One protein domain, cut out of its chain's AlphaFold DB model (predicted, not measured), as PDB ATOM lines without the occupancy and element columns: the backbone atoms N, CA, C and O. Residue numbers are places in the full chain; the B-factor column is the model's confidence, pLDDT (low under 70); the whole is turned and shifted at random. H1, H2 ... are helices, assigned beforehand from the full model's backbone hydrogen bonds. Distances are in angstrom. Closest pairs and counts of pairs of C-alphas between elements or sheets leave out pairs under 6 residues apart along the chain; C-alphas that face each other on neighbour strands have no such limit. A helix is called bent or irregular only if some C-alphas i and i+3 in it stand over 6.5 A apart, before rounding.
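AT A GLANCE: This is residues 44 to 113 of the 146 residues of an uncharacterized protein of Stieleria varia (UniProt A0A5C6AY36). Look for two short helices, H1 and H2, one after the other in a row, with H3 folding back beside H1 and the longest helix, H4, crossing one side of these three from the end of H3 to H2. The printed part has 70 residues, with four named helices, H1, H2, H3 and H4 in that order along the chain, and no named strand; its class is all helix. It is compact, with a radius of gyration of the C-alphas of 11.3 A and spans of 32 by 24 by 16 A.

HOW THE PARTS SIT: Start at H1, residues 44 to 52, which meets H2, residues 54 to 63, only through their link. H3, residues 73 to 88, touches H1 at a shallow tilt of 7 degrees, opposite ways; the closest C-alphas, of Ile 49 and Ala 82, are 5.0 A apart. H4, residues 93 to 111, touches H3 at a steep tilt of 61 degrees, with residues 96 to 100 of H4 and 82 to 87 of H3 alone; look at the C-alphas of Ser 86 and Arg 96, the closest, 6.8 A apart. With residues 104 to 111 alone, H4 touches H2 at a steep tilt of 60 degrees, closest at the C-alphas of Ala 57 and His 108, 5.0 A. H1 and H4 are close but not clearly touching, the closest C-alphas, of Leu 50 and Cys 103, being 6.7 A apart. Every O i to N i+4 pair is within hydrogen-bond range in H1, H2 and H4; in H3 8 of 12 are.

IN THESE COORDINATES: Find C-alpha 44 at (147.419, 127.879, 136.252), where H1 begins. H3 runs 25.2 A from C-alpha 73 at (142.322, 145.347, 155.937) and is irregular, with C-alphas 74 and 77 7.2 A apart. H4 runs 26.8 A to C-alpha 111 at (149.410, 148.508, 135.756).

THE WHOLE: The farthest C-alphas, of Cys 63 and Arg 91, are 32.6 A apart. The printed part has no cut, no link is long, and no printed residue is under 70 in pLDDT.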
ATOM      1  N   GLN A  44     148.775 127.530 135.824       90.94
ATOM      2  CA  GLN A  44     147.419 127.879 136.252       90.94
ATOM      3  C   GLN A  44     147.445 128.688 137.550       90.94
ATOM      4  O   GLN A  44     146.829 129.747 137.638       90.94
ATOM      5  N   ARG A  45     148.169 128.184 138.553       92.38
ATOM      6  CA  ARG A  45     148.213 128.795 139.884       92.38
ATOM      7  C   ARG A  45     148.848 130.177 139.843       92.38
ATOM      8  O   ARG A  45     148.381 131.080 140.524       92.38
ATOM      9  N   GLN A  46     149.884 130.352 139.025       94.50
ATOM     10  CA  GLN A  46     150.516 131.653 138.811       94.50
ATOM     11  C   GLN A  46     149.529 132.666 138.223       94.50
ATOM     12  O   GLN A  46     149.459 133.789 138.718       94.50
ATOM     13  N   ARG A  47     148.723 132.276 137.222       94.19
ATOM     14  CA  ARG A  47     147.697 133.163 136.649       94.19
ATOM     15  C   ARG A  47     146.650 133.581 137.676       94.19
ATOM     16  O   ARG A  47     146.265 134.747 137.726       94.19
ATOM     17  N   GLU A  48     146.222 132.637 138.505       92.81
ATOM     18  CA  GLU A  48     145.238 132.882 139.554       92.81
ATOM     19  C   GLU A  48     145.785 133.833 140.625       92.81
ATOM     20  O   GLU A  48     145.153 134.844 140.921       92.81
ATOM     21  N   ILE A  49     147.011 133.595 141.104       95.81
ATOM     22  CA  ILE A  49     147.714 134.485 142.043       95.81
ATOM     23  C   ILE A  49     147.830 135.907 141.482       95.81
ATOM     24  O   ILE A  49     147.497 136.865 142.176       95.81
ATOM     25  N   LEU A  50     148.280 136.057 140.232       96.88
ATOM     26  CA  LEU A  50     148.422 137.376 139.608       96.88
ATOM     27  C   LEU A  50     147.081 138.096 139.473       96.88
ATOM     28  O   LEU A  50     147.030 139.316 139.580       96.88
ATOM     29  N   THR A  51     146.003 137.353 139.239       95.31
ATOM     30  CA  THR A  51     144.671 137.931 139.068       95.31
ATOM     31  C   THR A  51     144.066 138.362 140.400       95.31
ATOM     32  O   THR A  51     143.530 139.461 140.476       95.31
ATOM     33  N   ILE A  52     144.225 137.557 141.455       94.12
ATOM     34  CA  ILE A  52     143.802 137.904 142.821       94.12
ATOM     35  C   ILE A  52     144.523 139.168 143.304       94.12
ATOM     36  O   ILE A  52     143.905 140.089 143.822       94.12
ATOM     37  N   LEU A  53     145.839 139.251 143.088       96.00
ATOM     38  CA  LEU A  53     146.641 140.392 143.539       96.00
ATOM     39  C   LEU A  53     146.490 141.643 142.655       96.00
ATOM     40  O   LEU A  53     147.010 142.702 143.009       96.00
ATOM     41  N   ALA A  54     145.797 141.549 141.514       94.56
ATOM     42  CA  ALA A  54     145.638 142.666 140.586       94.56
ATOM     43  C   ALA A  54     144.787 143.805 141.166       94.56
ATOM     44  O   ALA A  54     145.098 144.961 140.893       94.56
ATOM     45  N   GLY A  55     143.757 143.487 141.959       90.94
ATOM     46  CA  GLY A  55     142.919 144.479 142.647       90.94
ATOM     47  C   GLY A  55     143.737 145.335 143.618       90.94
ATOM     48  O   GLY A  55     143.906 146.528 143.360       90.94
ATOM     49  N   PRO A  56     144.375 144.727 144.639       91.94
ATOM     50  CA  PRO A  56     145.255 145.444 145.561       91.94
ATOM     51  C   PRO A  56     146.345 146.268 144.863       91.94
ATOM     52  O   PRO A  56     146.610 147.402 145.251       91.94
ATOM     53  N   ALA A  57     146.971 145.735 143.808       93.94
ATOM     54  CA  ALA A  57     148.000 146.465 143.065       93.94
ATOM     55  C   ALA A  57     147.443 147.679 142.295       93.94
ATOM     56  O   ALA A  57     148.124 148.701 142.196       93.94
ATOM     57  N   ALA A  58     146.223 147.583 141.755       92.56
ATOM     58  CA  ALA A  58     145.547 148.701 141.099       92.56
ATOM     59  C   ALA A  58     145.137 149.782 142.110       92.56
ATOM     60  O   ALA A  58     145.323 150.968 141.846       92.56
ATOM     61  N   GLU A  59     144.642 149.381 143.283       90.88
ATOM     62  CA  GLU A  59     144.273 150.306 144.357       90.88
ATOM     63  C   GLU A  59     145.489 151.020 144.960       90.88
ATOM     64  O   GLU A  59     145.429 152.227 145.180       90.88
ATOM     65  N   MET A  60     146.623 150.330 145.148       91.69
ATOM     66  CA  MET A  60     147.886 150.977 145.546       91.69
ATOM     67  C   MET A  60     148.279 152.091 144.576       91.69
ATOM     68  O   MET A  60     148.637 153.189 145.002       91.69
ATOM     69  N   LEU A  61     148.186 151.816 143.273       91.88
ATOM     70  CA  LEU A  61     148.513 152.789 142.237       91.88
ATOM     71  C   LEU A  61     147.540 153.978 142.253       91.88
ATOM     72  O   LEU A  61     147.980 155.121 142.145       91.88
ATOM     73  N   TYR A  62     146.238 153.717 142.412       90.38
ATOM     74  CA  TYR A  62     145.204 154.752 142.477       90.38
ATOM     75  C   TYR A  62     145.366 155.669 143.696       90.38
ATOM     76  O   TYR A  62     145.317 156.892 143.565       90.38
ATOM     77  N   CYS A  63     145.588 155.088 144.877       88.25
ATOM     78  CA  CYS A  63     145.739 155.831 146.128       88.25
ATOM     79  C   CYS A  63     147.111 156.513 146.253       88.25
ATOM     80  O   CYS A  63     147.262 157.444 147.041       88.25
ATOM     81  N   GLY A  64     148.120 156.057 145.500       86.56
ATOM     82  CA  GLY A  64     149.502 156.533 145.615       86.56
ATOM     83  C   GLY A  64     150.188 156.118 146.923       86.56
ATOM     84  O   GLY A  64     151.227 156.674 147.280       86.56
ATOM     85  N   GLU A  65     149.614 155.151 147.645       83.81
ATOM     86  CA  GLU A  65     150.113 154.659 148.926       83.81
ATOM     87  C   GLU A  65     150.708 153.254 148.787       83.81
ATOM     88  O   GLU A  65     150.088 152.338 148.251       83.81
ATOM     89  N   ASN A  66     151.900 153.055 149.353       80.81
ATOM     90  CA  ASN A  66     152.590 151.761 149.365       80.81
ATOM     91  C   ASN A  66     152.241 150.954 150.626       80.81
ATOM     92  O   ASN A  66     153.122 150.592 151.412       80.81
ATOM     93  N   LEU A  67     150.951 150.716 150.858       85.12
ATOM     94  CA  LEU A  67     150.501 149.869 151.961       85.12
ATOM     95  C   LEU A  67     150.784 148.393 151.651       85.12
ATOM     96  O   LEU A  67     150.651 147.933 150.521       85.12
ATOM     97  N   HIS A  68     151.165 147.619 152.666       86.00
ATOM     98  CA  HIS A  68     151.381 146.186 152.481       86.00
ATOM     99  C   HIS A  68     150.030 145.431 152.505       86.00
ATOM    100  O   HIS A  68     149.296 145.583 153.486       86.00
ATOM    101  N   PRO A  69     149.711 144.549 151.530       83.00
ATOM    102  CA  PRO A  69     148.433 143.815 151.482       83.00
ATOM    103  C   PRO A  69     148.080 143.024 152.737       83.00
ATOM    104  O   PRO A  69     146.932 142.984 153.155       83.00
ATOM    105  N   ALA A  70     149.078 142.429 153.391       84.06
ATOM    106  CA  ALA A  70     148.861 141.718 154.652       84.06
ATOM    107  C   ALA A  70     148.482 142.633 155.837       84.06
ATOM    108  O   ALA A  70     148.004 142.131 156.851       84.06
ATOM    109  N   ALA A  71     148.732 143.942 155.745       83.94
ATOM    110  CA  ALA A  71     148.512 144.906 156.823       83.94
ATOM    111  C   ALA A  71     147.293 145.810 156.578       83.94
ATOM    112  O   ALA A  71     146.709 146.314 157.535       83.94
ATOM    113  N   PHE A  72     146.879 145.997 155.323       85.94
ATOM    114  CA  PHE A  72     145.726 146.821 154.973       85.94
ATOM    115  C   PHE A  72     144.458 145.974 154.857       85.94
ATOM    116  O   PHE A  72     144.367 145.105 153.994       85.94
ATOM    117  N   ALA A  73     143.494 146.207 155.754       84.25
ATOM    118  CA  ALA A  73     142.322 145.347 155.937       84.25
ATOM    119  C   ALA A  73     141.558 144.999 154.640       84.25
ATOM    120  O   ALA A  73     141.284 143.812 154.461       84.25
ATOM    121  N   PRO A  74     141.298 145.943 153.712       83.44
ATOM    122  CA  PRO A  74     140.628 145.634 152.446       83.44
ATOM    123  C   PRO A  74     141.328 144.570 151.587       83.44
ATOM    124  O   PRO A  74     140.656 143.795 150.919       83.44
ATOM    125  N   TRP A  75     142.661 144.471 151.640       88.44
ATOM    126  CA  TRP A  75     143.444 143.573 150.775       88.44
ATOM    127  C   TRP A  75     143.843 142.259 151.456       88.44
ATOM    128  O   TRP A  75     144.464 141.391 150.834       88.44
ATOM    129  N   GLN A  76     143.520 142.087 152.744       89.88
ATOM    130  CA  GLN A  76     143.965 140.917 153.505       89.88
ATOM    131  C   GLN A  76     143.371 139.615 152.967       89.88
ATOM    132  O   GLN A  76     144.057 138.593 152.986       89.88
ATOM    133  N   HIS A  77     142.124 139.641 152.488       89.81
ATOM    134  CA  HIS A  77     141.487 138.456 151.921       89.81
ATOM    135  C   HIS A  77     142.222 137.979 150.663       89.81
ATOM    136  O   HIS A  77     142.653 136.825 150.608       89.81
ATOM    137  N   ASP A  78     142.456 138.884 149.710       92.38
ATOM    138  CA  ASP A  78     143.180 138.596 148.469       92.38
ATOM    139  C   ASP A  78     144.594 138.092 148.753       92.38
ATOM    140  O   ASP A  78     145.041 137.076 148.210       92.38
ATOM    141  N   TRP A  79     145.286 138.752 149.685       95.31
ATOM    142  CA  TRP A  79     146.608 138.327 150.124       95.31
ATOM    143  C   TRP A  79     146.590 136.907 150.694       95.31
ATOM    144  O   TRP A  79     147.409 136.070 150.309       95.31
ATOM    145  N   GLN A  80     145.655 136.606 151.599       95.25
ATOM    146  CA  GLN A  80     145.532 135.280 152.202       95.25
ATOM    147  C   GLN A  80     145.176 134.213 151.165       95.25
ATOM    148  O   GLN A  80     145.729 133.115 151.222       95.25
ATOM    149  N   LEU A  81     144.304 134.511 150.203       94.50
ATOM    150  CA  LEU A  81     143.935 133.567 149.154       94.50
ATOM    151  C   LEU A  81     145.135 133.251 148.248       94.50
ATOM    152  O   LEU A  81     145.494 132.078 148.083       94.50
ATOM    153  N   ALA A  82     145.835 134.279 147.760       96.50
ATOM    154  CA  ALA A  82     147.073 134.117 146.998       96.50
ATOM    155  C   ALA A  82     148.144 133.353 147.804       96.50
ATOM    156  O   ALA A  82     148.868 132.505 147.265       96.50
ATOM    157  N   TRP A  83     148.207 133.582 149.121       97.19
ATOM    158  CA  TRP A  83     149.083 132.863 150.048       97.19
ATOM    159  C   TRP A  83     148.789 131.368 150.142       97.19
ATOM    160  O   TRP A  83     149.707 130.547 150.225       97.19
ATOM    161  N   GLN A  84     147.509 130.993 150.164       95.81
ATOM    162  CA  GLN A  84     147.112 129.588 150.209       95.81
ATOM    163  C   GLN A  84     147.459 128.881 148.899       95.81
ATOM    164  O   GLN A  84     148.057 127.806 148.936       95.81
ATOM    165  N   ILE A  85     147.150 129.495 147.754       94.31
ATOM    166  CA  ILE A  85     147.401 128.915 146.425       94.31
ATOM    167  C   ILE A  85     148.906 128.685 146.207       94.31
ATOM    168  O   ILE A  85     149.332 127.621 145.741       94.31
ATOM    169  N   SER A  86     149.731 129.641 146.636       95.81
ATOM    170  CA  SER A  86     151.189 129.583 146.487       95.81
ATOM    171  C   SER A  86     151.887 128.551 147.385       95.81
ATOM    172  O   SER A  86     153.063 128.271 147.157       95.81
ATOM    173  N   LYS A  87     151.191 127.885 148.325       94.88
ATOM    174  CA  LYS A  87     151.746 126.763 149.123       94.88
ATOM    175  C   LYS A  87     152.353 125.650 148.275       94.88
ATOM    176  O   LYS A  87     153.352 125.049 148.665       94.88
ATOM    177  N   SER A  88     151.714 125.362 147.148       90.12
ATOM    178  CA  SER A  88     152.132 124.302 146.227       90.12
ATOM    179  C   SER A  88     153.348 124.694 145.382       90.12
ATOM    180  O   SER A  88     154.127 123.818 145.018       90.12
ATOM    181  N   LEU A  89     153.537 125.996 145.137       93.69
ATOM    182  CA  LEU A  89     154.634 126.558 144.346       93.69
ATOM    183  C   LEU A  89     155.880 126.814 145.204       93.69
ATOM    184  O   LEU A  89     156.997 126.489 144.814       93.69
ATOM    185  N   VAL A  90     155.682 127.384 146.396       95.56
ATOM    186  CA  VAL A  90     156.749 127.770 147.325       95.56
ATOM    187  C   VAL A  90     156.408 127.254 148.721       95.56
ATOM    188  O   VAL A  90     155.526 127.768 149.418       95.56
ATOM    189  N   ARG A  91     157.115 126.201 149.141       93.25
ATOM    190  CA  ARG A  91     156.863 125.525 150.425       93.25
ATOM    191  C   ARG A  91     157.274 126.374 151.623       93.25
ATOM    192  O   ARG A  91     156.549 126.385 152.615       93.25
ATOM    193  N   ASP A  92     158.398 127.077 151.512       96.44
ATOM    194  CA  ASP A  92     158.912 127.946 152.568       96.44
ATOM    195  C   ASP A  92     157.990 129.161 152.778       96.44
ATOM    196  O   ASP A  92     157.730 129.889 151.815       96.44
ATOM    197  N   PRO A  93     157.481 129.397 154.002       96.00
ATOM    198  CA  PRO A  93     156.648 130.555 154.280       96.00
ATOM    199  C   PRO A  93     157.352 131.878 153.982       96.00
ATOM    200  O   PRO A  93     156.735 132.728 153.370       96.00
ATOM    201  N   ILE A  94     158.624 132.071 154.332       96.44
ATOM    202  CA  ILE A  94     159.285 133.373 154.116       96.44
ATOM    203  C   ILE A  94     159.468 133.641 152.616       96.44
ATOM    204  O   ILE A  94     159.085 134.696 152.111       96.44
ATOM    205  N   GLY A  95     159.973 132.655 151.874       97.50
ATOM    206  CA  GLY A  95     160.146 132.740 150.428       97.50
ATOM    207  C   GLY A  95     158.837 132.979 149.682       97.50
ATOM    208  O   GLY A  95     158.819 133.676 148.670       97.50
ATOM    209  N   ARG A  96     157.717 132.462 150.194       96.75
ATOM    210  CA  ARG A  96     156.402 132.733 149.616       96.75
ATOM    211  C   ARG A  96     156.005 134.203 149.790       96.75
ATOM    212  O   ARG A  96     155.408 134.753 148.869       96.75
ATOM    213  N   THR A  97     156.368 134.849 150.908       96.62
ATOM    214  CA  THR A  97     156.029 136.264 151.211       96.62
ATOM    215  C   THR A  97     156.725 137.113 150.188       96.62
ATOM    216  O   THR A  97     156.065 137.831 149.445       96.62
ATOM    217  N   HIS A  98     158.023 136.889 150.035       96.88
ATOM    218  CA  HIS A  98     158.825 137.570 149.035       96.88
ATOM    219  C   HIS A  98     158.349 137.322 147.604       96.88
ATOM    220  O   HIS A  98     158.364 138.243 146.785       96.88
ATOM    221  N   ALA A  99     157.886 136.111 147.283       96.88
ATOM    222  CA  ALA A  99     157.335 135.821 145.962       96.88
ATOM    223  C   ALA A  99     156.052 136.623 145.684       96.88
ATOM    224  O   ALA A  99     155.918 137.200 144.604       96.88
ATOM    225  N   LEU A 100     155.128 136.704 146.647       97.62
ATOM    226  CA  LEU A 100     153.901 137.485 146.482       97.62
ATOM    227  C   LEU A 100     154.160 138.996 146.503       97.62
ATOM    228  O   LEU A 100     153.593 139.704 145.678       97.62
ATOM    229  N   GLU A 101     155.052 139.487 147.368       96.25
ATOM    230  CA  GLU A 101     155.515 140.884 147.358       96.25
ATOM    231  C   GLU A 101     156.081 141.256 145.980       96.25
ATOM    232  O   GLU A 101     155.738 142.293 145.412       96.25
ATOM    233  N   SER A 102     156.888 140.367 145.391       96.44
ATOM    234  CA  SER A 102     157.433 140.556 144.043       96.44
ATOM    235  C   SER A 102     156.337 140.588 142.976       96.44
ATOM    236  O   SER A 102     156.421 141.384 142.042       96.44
ATOM    237  N   CYS A 103     155.292 139.763 143.113       97.00
ATOM    238  CA  CYS A 103     154.134 139.789 142.215       97.00
ATOM    239  C   CYS A 103     153.375 141.116 142.314       97.00
ATOM    240  O   CYS A 103     153.056 141.701 141.283       97.00
ATOM    241  N   VAL A 104     153.126 141.615 143.528       95.94
ATOM    242  CA  VAL A 104     152.457 142.906 143.758       95.94
ATOM    243  C   VAL A 104     153.255 144.047 143.135       95.94
ATOM    244  O   VAL A 104     152.690 144.846 142.395       95.94
ATOM    245  N   LEU A 105     154.571 144.097 143.357       94.31
ATOM    246  CA  LEU A 105     155.434 145.125 142.762       94.31
ATOM    247  C   LEU A 105     155.460 145.043 141.234       94.31
ATOM    248  O   LEU A 105     155.411 146.065 140.548       94.31
ATOM    249  N   TRP A 106     155.528 143.829 140.683       95.88
ATOM    250  CA  TRP A 106     155.467 143.624 139.240       95.88
ATOM    251  C   TRP A 106     154.125 144.094 138.662       95.88
ATOM    252  O   TRP A 106     154.118 144.822 137.668       95.88
ATOM    253  N   LEU A 107     153.010 143.741 139.309       96.38
ATOM    254  CA  LEU A 107     151.664 144.167 138.925       96.38
ATOM    255  C   LEU A 107     151.524 145.683 139.002       96.38
ATOM    256  O   LEU A 107     151.110 146.279 138.018       96.38
ATOM    257  N   HIS A 108     151.925 146.308 140.108       94.56
ATOM    258  CA  HIS A 108     151.889 147.759 140.284       94.56
ATOM    259  C   HIS A 108     152.621 148.476 139.141       94.56
ATOM    260  O   HIS A 108     152.062 149.347 138.474       94.56
ATOM    261  N   ASN A 109     153.853 148.050 138.838       94.00
ATOM    262  CA  ASN A 109     154.636 148.631 137.746       94.00
ATOM    263  C   ASN A 109     154.002 148.387 136.372       94.00
ATOM    264  O   ASN A 109     154.035 149.263 135.509       94.00
ATOM    265  N   ARG A 110     153.427 147.199 136.147       94.38
ATOM    266  CA  ARG A 110     152.771 146.863 134.880       94.38
ATOM    267  C   ARG A 110     151.483 147.661 134.686       94.38
ATOM    268  O   ARG A 110     151.270 148.207 133.603       94.38
ATOM    269  N   LEU A 111     150.658 147.749 135.725       94.00
ATOM    270  CA  LEU A 111     149.410 148.508 135.756       94.00
ATOM    271  C   LEU A 111     149.658 150.002 135.569       94.00
ATOM    272  O   LEU A 111     148.890 150.640 134.865       94.00
ATOM    273  N   GLY A 112     150.767 150.525 136.097       92.25
ATOM    274  CA  GLY A 112     151.175 151.920 135.918       92.25
ATOM    275  C   GLY A 112     151.575 152.304 134.493       92.25
ATOM    276  O   GLY A 112     151.804 153.481 134.218       92.25
ATOM    277  N   THR A 113     151.669 151.350 133.559       92.94
ATOM    278  CA  THR A 113     151.895 151.682 132.147       92.94
ATOM    279  C   THR A 113     150.631 152.259 131.512       92.94
ATOM    280  O   THR A 113     149.522 151.806 131.787       92.94
TER     281      THR A 113